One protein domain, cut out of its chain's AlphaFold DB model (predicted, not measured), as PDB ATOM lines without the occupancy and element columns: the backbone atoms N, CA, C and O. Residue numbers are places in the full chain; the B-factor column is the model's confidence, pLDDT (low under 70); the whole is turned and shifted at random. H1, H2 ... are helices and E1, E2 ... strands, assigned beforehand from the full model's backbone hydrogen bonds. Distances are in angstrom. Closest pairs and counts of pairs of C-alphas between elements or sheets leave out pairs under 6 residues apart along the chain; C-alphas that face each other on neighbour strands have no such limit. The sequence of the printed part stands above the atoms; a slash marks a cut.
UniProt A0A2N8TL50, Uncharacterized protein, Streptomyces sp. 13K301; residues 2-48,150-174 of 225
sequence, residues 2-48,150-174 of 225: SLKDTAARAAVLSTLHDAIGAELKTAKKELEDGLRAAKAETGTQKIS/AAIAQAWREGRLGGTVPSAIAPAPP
ATOM      1  N   SER A   2      49.325 110.176 -32.866       85.50
ATOM      2  CA  SER A   2      50.230 109.995 -34.001       85.50
ATOM      3  C   SER A   2      51.387 109.054 -33.639       85.50
ATOM      4  O   SER A   2      51.727 108.904 -32.467       85.50
ATOM      5  N   LEU A   3      52.042 108.455 -34.643       84.12
ATOM      6  CA  LEU A   3      53.267 107.662 -34.439       84.12
ATOM      7  C   LEU A   3      54.369 108.471 -33.732       84.12
ATOM      8  O   LEU A   3      55.149 107.913 -32.962       84.12
ATOM      9  N   LYS A   4      54.407 109.791 -33.962       84.00
ATOM     10  CA  LYS A   4      55.328 110.705 -33.279       84.00
ATOM     11  C   LYS A   4      55.008 110.807 -31.787       84.00
ATOM     12  O   LYS A   4      55.930 110.737 -30.982       84.00
ATOM     13  N   ASP A   5      53.729 110.879 -31.417       84.00
ATOM     14  CA  ASP A   5      53.302 110.917 -30.009       84.00
ATOM     15  C   ASP A   5      53.632 109.600 -29.298       84.00
ATOM     16  O   ASP A   5      54.104 109.597 -28.162       84.00
ATOM     17  N   THR A   6      53.442 108.464 -29.978       84.94
ATOM     18  CA  THR A   6      53.813 107.145 -29.448       84.94
ATOM     19  C   THR A   6      55.324 107.026 -29.242       84.94
ATOM     20  O   THR A   6      55.754 106.543 -28.195       84.94
ATOM     21  N   ALA A   7      56.133 107.504 -30.193       85.31
ATOM     22  CA  ALA A   7      57.589 107.514 -30.068       85.31
ATOM     23  C   ALA A   7      58.070 108.448 -28.943       85.31
ATOM     24  O   ALA A   7      58.929 108.060 -28.153       85.31
ATOM     25  N   ALA A   8      57.482 109.644 -28.824       85.38
ATOM     26  CA  ALA A   8      57.782 110.583 -27.745       85.38
ATOM     27  C   ALA A   8      57.447 109.982 -26.373       85.38
ATOM     28  O   ALA A   8      58.272 110.012 -25.460       85.38
ATOM     29  N   ARG A   9      56.277 109.344 -26.248       86.81
ATOM     30  CA  ARG A   9      55.874 108.628 -25.034       86.81
ATOM     31  C   ARG A   9      56.832 107.493 -24.684       86.81
ATOM     32  O   ARG A   9      57.224 107.380 -23.526       86.81
ATOM     33  N   ALA A  10      57.232 106.682 -25.660       86.69
ATOM     34  CA  ALA A  10      58.185 105.596 -25.440       86.69
ATOM     35  C   ALA A  10      59.558 106.118 -24.974       86.69
ATOM     36  O   ALA A  10      60.124 105.580 -24.023       86.69
ATOM     37  N   ALA A  11      60.059 107.199 -25.579       88.00
ATOM     38  CA  ALA A  11      61.330 107.820 -25.201       88.00
ATOM     39  C   ALA A  11      61.297 108.399 -23.777       88.00
ATOM     40  O   ALA A  11      62.235 108.195 -23.001       88.00
ATOM     41  N   VAL A  12      60.202 109.079 -23.419       87.69
ATOM     42  CA  VAL A  12      59.986 109.629 -22.074       87.69
ATOM     43  C   VAL A  12      59.944 108.515 -21.033       87.69
ATOM     44  O   VAL A  12      60.703 108.554 -20.068       87.69
ATOM     45  N   LEU A  13      59.112 107.492 -21.245       87.38
ATOM     46  CA  LEU A  13      58.962 106.390 -20.294       87.38
ATOM     47  C   LEU A  13      60.252 105.583 -20.130       87.38
ATOM     48  O   LEU A  13      60.604 105.257 -19.002       87.38
ATOM     49  N   SER A  14      60.978 105.307 -21.216       87.38
ATOM     50  CA  SER A  14      62.269 104.610 -21.139       87.38
ATOM     51  C   SER A  14      63.292 105.409 -20.338       87.38
ATOM     52  O   SER A  14      63.981 104.846 -19.497       87.38
ATOM     53  N   THR A  15      63.363 106.724 -20.552       88.50
ATOM     54  CA  THR A  15      64.307 107.585 -19.828       88.50
ATOM     55  C   THR A  15      63.991 107.631 -18.333       88.50
ATOM     56  O   THR A  15      64.894 107.514 -17.508       88.50
ATOM     57  N   LEU A  16      62.712 107.786 -17.977       86.75
ATOM     58  CA  LEU A  16      62.281 107.799 -16.578       86.75
ATOM     59  C   LEU A  16      62.499 106.437 -15.913       86.75
ATOM     60  O   LEU A  16      62.969 106.386 -14.782       86.75
ATOM     61  N   HIS A  17      62.215 105.342 -16.619       88.50
ATOM     62  CA  HIS A  17      62.474 103.990 -16.133       88.50
ATOM     63  C   HIS A  17      63.958 103.771 -15.826       88.50
ATOM     64  O   HIS A  17      64.283 103.254 -14.761       88.50
ATOM     65  N   ASP A  18      64.856 104.186 -16.719       88.94
ATOM     66  CA  ASP A  18      66.297 104.018 -16.517       88.94
ATOM     67  C   ASP A  18      66.797 104.835 -15.317       88.94
ATOM     68  O   ASP A  18      67.569 104.328 -14.504       88.94
ATOM     69  N   ALA A  19      66.314 106.073 -15.167       85.69
ATOM     70  CA  ALA A  19      66.648 106.925 -14.028       85.69
ATOM     71  C   ALA A  19      66.143 106.329 -12.700       85.69
ATOM     72  O   ALA A  19      66.920 106.164 -11.763       85.69
ATOM     73  N   ILE A  20      64.868 105.929 -12.640       88.50
ATOM     74  CA  ILE A  20      64.272 105.293 -11.453       88.50
ATOM     75  C   ILE A  20      64.966 103.961 -11.147       88.50
ATOM     76  O   ILE A  20      65.213 103.643  -9.988       88.50
ATOM     77  N   GLY A  21      65.309 103.179 -12.172       88.38
ATOM     78  CA  GLY A  21      66.013 101.909 -12.023       88.38
ATOM     79  C   GLY A  21      67.414 102.074 -11.430       88.38
ATOM     80  O   GLY A  21      67.827 101.252 -10.608       88.38
ATOM     81  N   ALA A  22      68.128 103.137 -11.807       88.25
ATOM     82  CA  ALA A  22      69.426 103.474 -11.229       88.25
ATOM     83  C   ALA A  22      69.303 103.862  -9.747       88.25
ATOM     84  O   ALA A  22      70.002 103.282  -8.914       88.25
ATOM     85  N   GLU A  23      68.369 104.753  -9.408       87.56
ATOM     86  CA  GLU A  23      68.112 105.166  -8.020       87.56
ATOM     87  C   GLU A  23      67.651 103.993  -7.147       87.56
ATOM     88  O   GLU A  23      68.179 103.768  -6.059       87.56
ATOM     89  N   LEU A  24      66.737 103.157  -7.653       87.69
ATOM     90  CA  LEU A  24      66.271 101.961  -6.950       87.69
ATOM     91  C   LEU A  24      67.422 100.991  -6.656       87.69
ATOM     92  O   LEU A  24      67.440 100.356  -5.602       87.69
ATOM     93  N   LYS A  25      68.376 100.846  -7.580       89.56
ATOM     94  CA  LYS A  25      69.551  99.993  -7.376       89.56
ATOM     95  C   LYS A  25      70.443 100.536  -6.260       89.56
ATOM     96  O   LYS A  25      70.902  99.746  -5.435       89.56
ATOM     97  N   THR A  26      70.673 101.846  -6.229       89.50
ATOM     98  CA  THR A  26      71.438 102.513  -5.166       89.50
ATOM     99  C   THR A  26      70.737 102.357  -3.818       89.50
ATOM    100  O   THR A  26      71.328 101.794  -2.898       89.50
ATOM    101  N   ALA A  27      69.451 102.706  -3.734       88.94
ATOM    102  CA  ALA A  27      68.658 102.606  -2.509       88.94
ATOM    103  C   ALA A  27      68.583 101.169  -1.967       88.94
ATOM    104  O   ALA A  27      68.713 100.942  -0.766       88.94
ATOM    105  N   LYS A  28      68.424 100.162  -2.841       87.81
ATOM    106  CA  LYS A  28      68.461  98.748  -2.429       87.81
ATOM    107  C   LYS A  28      69.807  98.354  -1.839       87.81
ATOM    108  O   LYS A  28      69.835  97.633  -0.847       87.81
ATOM    109  N   LYS A  29      70.908  98.810  -2.439       89.25
ATOM    110  CA  LYS A  29      72.249  98.517  -1.936       89.25
ATOM    111  C   LYS A  29      72.464  99.136  -0.553       89.25
ATOM    112  O   LYS A  29      72.889  98.434   0.356       89.25
ATOM    113  N   GLU A  30      72.114 100.407  -0.385       87.75
ATOM    114  CA  GLU A  30      72.202 101.100   0.907       87.75
ATOM    115  C   GLU A  30      71.346 100.417   1.978       87.75
ATOM    116  O   GLU A  30      71.795 100.220   3.106       87.75
ATOM    117  N   LEU A  31      70.143  99.978   1.610       87.31
ATOM    118  CA  LEU A  31      69.258  99.237   2.500       87.31
ATOM    119  C   LEU A  31      69.821  97.865   2.891       87.31
ATOM    120  O   LEU A  31      69.706  97.467   4.050       87.31
ATOM    121  N   GLU A  32      70.418  97.128   1.954       86.38
ATOM    122  CA  GLU A  32      71.084  95.855   2.247       86.38
ATOM    123  C   GLU A  32      72.271  96.043   3.195       86.38
ATOM    124  O   GLU A  32      72.402  95.289   4.165       86.38
ATOM    125  N   ASP A  33      73.109  97.047   2.941       87.00
ATOM    126  CA  ASP A  33      74.266  97.369   3.775       87.00
ATOM    127  C   ASP A  33      73.814  97.806   5.182       87.00
ATOM    128  O   ASP A  33      74.312  97.286   6.186       87.00
ATOM    129  N   GLY A  34      72.787  98.658   5.266       85.50
ATOM    130  CA  GLY A  34      72.172  99.094   6.520       85.50
ATOM    131  C   GLY A  34      71.535  97.949   7.315       85.50
ATOM    132  O   GLY A  34      71.772  97.830   8.515       85.50
ATOM    133  N   LEU A  35      70.790  97.047   6.668       84.31
ATOM    134  CA  LEU A  35      70.203  95.872   7.329       84.31
ATOM    135  C   LEU A  35      71.267  94.877   7.811       84.31
ATOM    136  O   LEU A  35      71.083  94.237   8.848       84.31
ATOM    137  N   ARG A  36      72.383  94.727   7.088       83.94
ATOM    138  CA  ARG A  36      73.515  93.897   7.538       83.94
ATOM    139  C   ARG A  36      74.203  94.502   8.759       83.94
ATOM    140  O   ARG A  36      74.474  93.757   9.701       83.94
ATOM    141  N   ALA A  37      74.440  95.813   8.760       81.62
ATOM    142  CA  ALA A  37      74.997  96.525   9.910       81.62
ATOM    143  C   ALA A  37      74.059  96.441  11.126       81.62
ATOM    144  O   ALA A  37      74.468  95.993  12.195       81.62
ATOM    145  N   ALA A  38      72.766  96.725  10.936       80.06
ATOM    146  CA  ALA A  38      71.755  96.635  11.988       80.06
ATOM    147  C   ALA A  38      71.640  95.218  12.570       80.06
ATOM    148  O   ALA A  38      71.513  95.057  13.787       80.06
ATOM    149  N   LYS A  39      71.748  94.177  11.733       78.94
ATOM    150  CA  LYS A  39      71.821  92.794  12.208       78.94
ATOM    151  C   LYS A  39      73.062  92.548  13.072       78.94
ATOM    152  O   LYS A  39      72.947  91.847  14.074       78.94
ATOM    153  N   ALA A  40      74.222  93.067  12.679       76.44
ATOM    154  CA  ALA A  40      75.471  92.870  13.414       76.44
ATOM    155  C   ALA A  40      75.468  93.583  14.778       76.44
ATOM    156  O   ALA A  40      75.990  93.037  15.746       76.44
ATOM    157  N   GLU A  41      74.856  94.765  14.861       77.50
ATOM    158  CA  GLU A  41      74.856  95.595  16.071       77.50
ATOM    159  C   GLU A  41      73.700  95.282  17.030       77.50
ATOM    160  O   GLU A  41      73.898  95.192  18.239       77.50
ATOM    161  N   THR A  42      72.485  95.112  16.502       71.00
ATOM    162  CA  THR A  42      71.248  95.030  17.307       71.00
ATOM    163  C   THR A  42      70.456  93.742  17.082       71.00
ATOM    164  O   THR A  42      69.455  93.507  17.754       71.00
ATOM    165  N   GLY A  43      70.868  92.900  16.129       75.50
ATOM    166  CA  GLY A  43      70.125  91.698  15.742       75.50
ATOM    167  C   GLY A  43      68.863  91.977  14.916       75.50
ATOM    168  O   GLY A  43      68.131  91.042  14.591       75.50
ATOM    169  N   THR A  44      68.603  93.231  14.540       74.69
ATOM    170  CA  THR A  44      67.413  93.618  13.771       74.69
ATOM    171  C   THR A  44      67.491  93.074  12.345       74.69
ATOM    172  O   THR A  44      68.444  93.334  11.616       74.69
ATOM    173  N   GLN A  45      66.479  92.305  11.929       72.88
ATOM    174  CA  GLN A  45      66.416  91.692  10.593       72.88
ATOM    175  C   GLN A  45      65.191  92.113   9.776       72.88
ATOM    176  O   GLN A  45      65.064  91.679   8.633       72.88
ATOM    177  N   LYS A  46      64.270  92.886  10.361       79.75
ATOM    178  CA  LYS A  46      63.016  93.312   9.735       79.75
ATOM    179  C   LYS A  46      62.746  94.776  10.053       79.75
ATOM    180  O   LYS A  46      62.899  95.171  11.203       79.75
ATOM    181  N   ILE A  47      62.330  95.537   9.049       82.12
ATOM    182  CA  ILE A  47      61.946  96.945   9.177       82.12
ATOM    183  C   ILE A  47      60.606  97.135   8.456       82.12
ATOM    184  O   ILE A  47      60.443  96.669   7.324       82.12
ATOM    185  N   SER A  48      59.647  97.784   9.119       79.44
ATOM    186  CA  SER A  48      58.406  98.254   8.495       79.44
ATOM    187  C   SER A  48      58.677  99.506   7.665       79.44
ATOM    188  O   SER A  48      59.431 100.380   8.083       79.44
ATOM    189  N   ALA A 150      68.377 114.332 -20.463       85.62
ATOM    190  CA  ALA A 150      68.430 115.481 -19.561       85.62
ATOM    191  C   ALA A 150      67.228 116.422 -19.757       85.62
ATOM    192  O   ALA A 150      66.595 116.826 -18.779       85.62
ATOM    193  N   ALA A 151      66.862 116.707 -21.010       86.56
ATOM    194  CA  ALA A 151      65.694 117.526 -21.332       86.56
ATOM    195  C   ALA A 151      64.377 116.882 -20.859       86.56
ATOM    196  O   ALA A 151      63.516 117.573 -20.312       86.56
ATOM    197  N   ILE A 152      64.231 115.561 -21.014       86.62
ATOM    198  CA  ILE A 152      63.074 114.803 -20.508       86.62
ATOM    199  C   ILE A 152      63.016 114.867 -18.978       86.62
ATOM    200  O   ILE A 152      61.958 115.151 -18.420       86.62
ATOM    201  N   ALA A 153      64.141 114.649 -18.296       84.12
ATOM    202  CA  ALA A 153      64.208 114.702 -16.838       84.12
ATOM    203  C   ALA A 153      63.870 116.098 -16.289       84.12
ATOM    204  O   ALA A 153      63.210 116.218 -15.258       84.12
ATOM    205  N   GLN A 154      64.303 117.158 -16.975       83.12
ATOM    206  CA  GLN A 154      63.943 118.530 -16.627       83.12
ATOM    207  C   GLN A 154      62.450 118.798 -16.859       83.12
ATOM    208  O   GLN A 154      61.777 119.308 -15.968       83.12
ATOM    209  N   ALA A 155      61.908 118.400 -18.013       84.25
ATOM    210  CA  ALA A 155      60.484 118.550 -18.307       84.25
ATOM    211  C   ALA A 155      59.593 117.775 -17.321       84.25
ATOM    212  O   ALA A 155      58.492 118.226 -17.012       84.25
ATOM    213  N   TRP A 156      60.064 116.630 -16.818       82.56
ATOM    214  CA  TRP A 156      59.385 115.869 -15.769       82.56
ATOM    215  C   TRP A 156      59.357 116.626 -14.440       82.56
ATOM    216  O   TRP A 156      58.280 116.803 -13.877       82.56
ATOM    217  N   ARG A 157      60.509 117.136 -13.983       80.44
ATOM    218  CA  ARG A 157      60.615 117.933 -12.746       80.44
ATOM    219  C   ARG A 157      59.760 119.198 -12.781       80.44
ATOM    220  O   ARG A 157      59.178 119.569 -11.773       80.44
ATOM    221  N   GLU A 158      59.663 119.833 -13.942       81.31
ATOM    222  CA  GLU A 158      58.864 121.045 -14.151       81.31
ATOM    223  C   GLU A 158      57.375 120.752 -14.428       81.31
ATOM    224  O   GLU A 158      56.618 121.665 -14.745       81.31
ATOM    225  N   GLY A 159      56.937 119.486 -14.379       78.19
ATOM    226  CA  GLY A 159      55.536 119.110 -14.607       78.19
ATOM    227  C   GLY A 159      55.039 119.305 -16.049       78.19
ATOM    228  O   GLY A 159      53.855 119.129 -16.332       78.19
ATOM    229  N   ARG A 160      55.927 119.607 -17.005       80.50
ATOM    230  CA  ARG A 160      55.582 119.901 -18.410       80.50
ATOM    231  C   ARG A 160      55.213 118.665 -19.242       80.50
ATOM    232  O   ARG A 160      54.840 118.797 -20.404       80.50
ATOM    233  N   LEU A 161      55.296 117.460 -18.670       78.81
ATOM    234  CA  LEU A 161      54.995 116.190 -19.348       78.81
ATOM    235  C   LEU A 161      53.529 115.727 -19.231       78.81
ATOM    236  O   LEU A 161      53.227 114.600 -19.631       78.81
ATOM    237  N   GLY A 162      52.626 116.569 -18.714       64.56
ATOM    238  CA  GLY A 162      51.265 116.210 -18.271       64.56
ATOM    239  C   GLY A 162      50.335 115.498 -19.269       64.56
ATOM    240  O   GLY A 162      49.323 114.951 -18.853       64.56
ATOM    241  N   GLY A 163      50.665 115.436 -20.565       68.38
ATOM    242  CA  GLY A 163      49.929 114.636 -21.564       68.38
ATOM    243  C   GLY A 163      50.650 113.376 -22.065       68.38
ATOM    244  O   GLY A 163      50.059 112.562 -22.769       68.38
ATOM    245  N   THR A 164      51.937 113.216 -21.742       71.44
ATOM    246  CA  THR A 164      52.797 112.136 -22.263       71.44
ATOM    247  C   THR A 164      53.025 111.030 -21.231       71.44
ATOM    248  O   THR A 164      53.173 109.859 -21.593       71.44
ATOM    249  N   VAL A 165      53.026 111.380 -19.943       71.44
ATOM    250  CA  VAL A 165      53.191 110.434 -18.832       71.44
ATOM    251  C   VAL A 165      51.809 109.989 -18.333       71.44
ATOM    252  O   VAL A 165      50.920 110.829 -18.201       71.44
ATOM    253  N   PRO A 166      51.584 108.687 -18.066       68.38
ATOM    254  CA  PRO A 166      50.340 108.216 -17.462       68.38
ATOM    255  C   PRO A 166      50.068 108.911 -16.124       68.38
ATOM    256  O   PRO A 166      50.985 109.070 -15.321       68.38
ATOM    257  N   SER A 167      48.803 109.221 -15.837       63.91
ATOM    258  CA  SER A 167      48.373 109.812 -14.558       63.91
ATOM    259  C   SER A 167      48.751 108.981 -13.325       63.91
ATOM    260  O   SER A 167      48.844 109.526 -12.239       63.91
ATOM    261  N   ALA A 168      49.020 107.682 -13.494       67.19
ATOM    262  CA  ALA A 168      49.509 106.799 -12.433       67.19
ATOM    263  C   ALA A 168      50.959 107.084 -11.983       67.19
ATOM    264  O   ALA A 168      51.364 106.612 -10.928       67.19
ATOM    265  N   ILE A 169      51.753 107.791 -12.797       68.62
ATOM    266  CA  ILE A 169      53.174 108.106 -12.533       68.62
ATOM    267  C   ILE A 169      53.406 109.627 -12.548       68.62
ATOM    268  O   ILE A 169      54.451 110.116 -12.121       68.62
ATOM    269  N   ALA A 170      52.444 110.397 -13.059       62.91
ATOM    270  CA  ALA A 170      52.478 111.841 -12.935       62.91
ATOM    271  C   ALA A 170      52.352 112.222 -11.448       62.91
ATOM    272  O   ALA A 170      51.509 111.646 -10.756       62.91
ATOM    273  N   PRO A 171      53.155 113.181 -10.947       60.00
ATOM    274  CA  PRO A 171      52.860 113.782  -9.656       60.00
ATOM    275  C   PRO A 171      51.429 114.322  -9.707       60.00
ATOM    276  O   PRO A 171      51.011 114.866 -10.738       60.00
ATOM    277  N   ALA A 172      50.668 114.138  -8.624       54.56
ATOM    278  CA  ALA A 172      49.368 114.781  -8.510       54.56
ATOM    279  C   ALA A 172      49.559 116.279  -8.808       54.56
ATOM    280  O   ALA A 172      50.560 116.847  -8.351       54.56
ATOM    281  N   PRO A 173      48.668 116.919  -9.594       56.12
ATOM    282  CA  PRO A 173      48.707 118.371  -9.711       56.12
ATOM    283  C   PRO A 173      48.742 118.932  -8.285       56.12
ATOM    284  O   PRO A 173      48.076 118.342  -7.423       56.12
ATOM    285  N   PRO A 174      49.547 119.978  -8.011       49.72
ATOM    286  CA  PRO A 174      49.605 120.546  -6.672       49.72
ATOM    287  C   PRO A 174      48.163 120.755  -6.221       49.72
ATOM    288  O   PRO A 174      47.380 121.384  -6.936       49.72
TER     289      PRO A 174
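Overview. This is residues 2 to 48 and 150 to 174 of the 225 residues of an uncharacterized protein of Streptomyces sp. 13K301 (UniProt A0A2N8TL50). One very long, nearly straight helix, H1, makes the whole length of this model, and the short helix H2 packs across its first half. The unnamed coil of residues 158 to 174, after H2, curls beside that same part of H1, while past residue 42 the backbone folds back along H1 into the short strand E1; residues 20 to 34 of H1, between these two places, stand free. The printed part has 72 residues, with two named helices and one named strand in the order H1, E1, H2, and its class is mostly helix. It is extended, with a radius of gyration of the C-alphas of 17.9 A and spans of 57 by 25 by 17 A.

Along the chain. Find C-alpha 3 at (53.267, 107.662, -34.439); from there H1, residues 3 to 42, runs 56.2 A to C-alpha 42 at (71.248, 95.030, 17.307). Look next at E1, residues 46 to 48, 6.9 A long. H2, residues 150 to 157, runs 10.7 A and ends at C-alpha 157, at (60.615, 117.933, -12.746).

Arrangement. Start at residues 12 to 16 of H1, which alone touch H2; the closest C-alphas are those of Val 12 and Ile 152, 6.2 A apart. The lines of H1 and H2 are about perpendicular, at 75 degrees. Toward the other end of H1, its closest C-alpha to E1 is that of Leu 35, 8.0 A from that of Lys 46. E1 pairs with no named strand, and E1 and H2 are apart. In H1 and H2 every O i to N i+4 pair is within hydrogen-bond range.

Size, cuts and confidence. The two C-alphas farthest apart are those of Ser 2 and Glu 41, at 57.6 A. The link from H1 to E1 is tight. Residues 49 to 149 are not printed, and C-alphas 48 and 150 are 34.4 A apart across this cut. Residues 158 to 174 hold no named element. The mean pLDDT of the printed part is 80.5; look for values under 70 at residues 162 to 163 and 166 to 174.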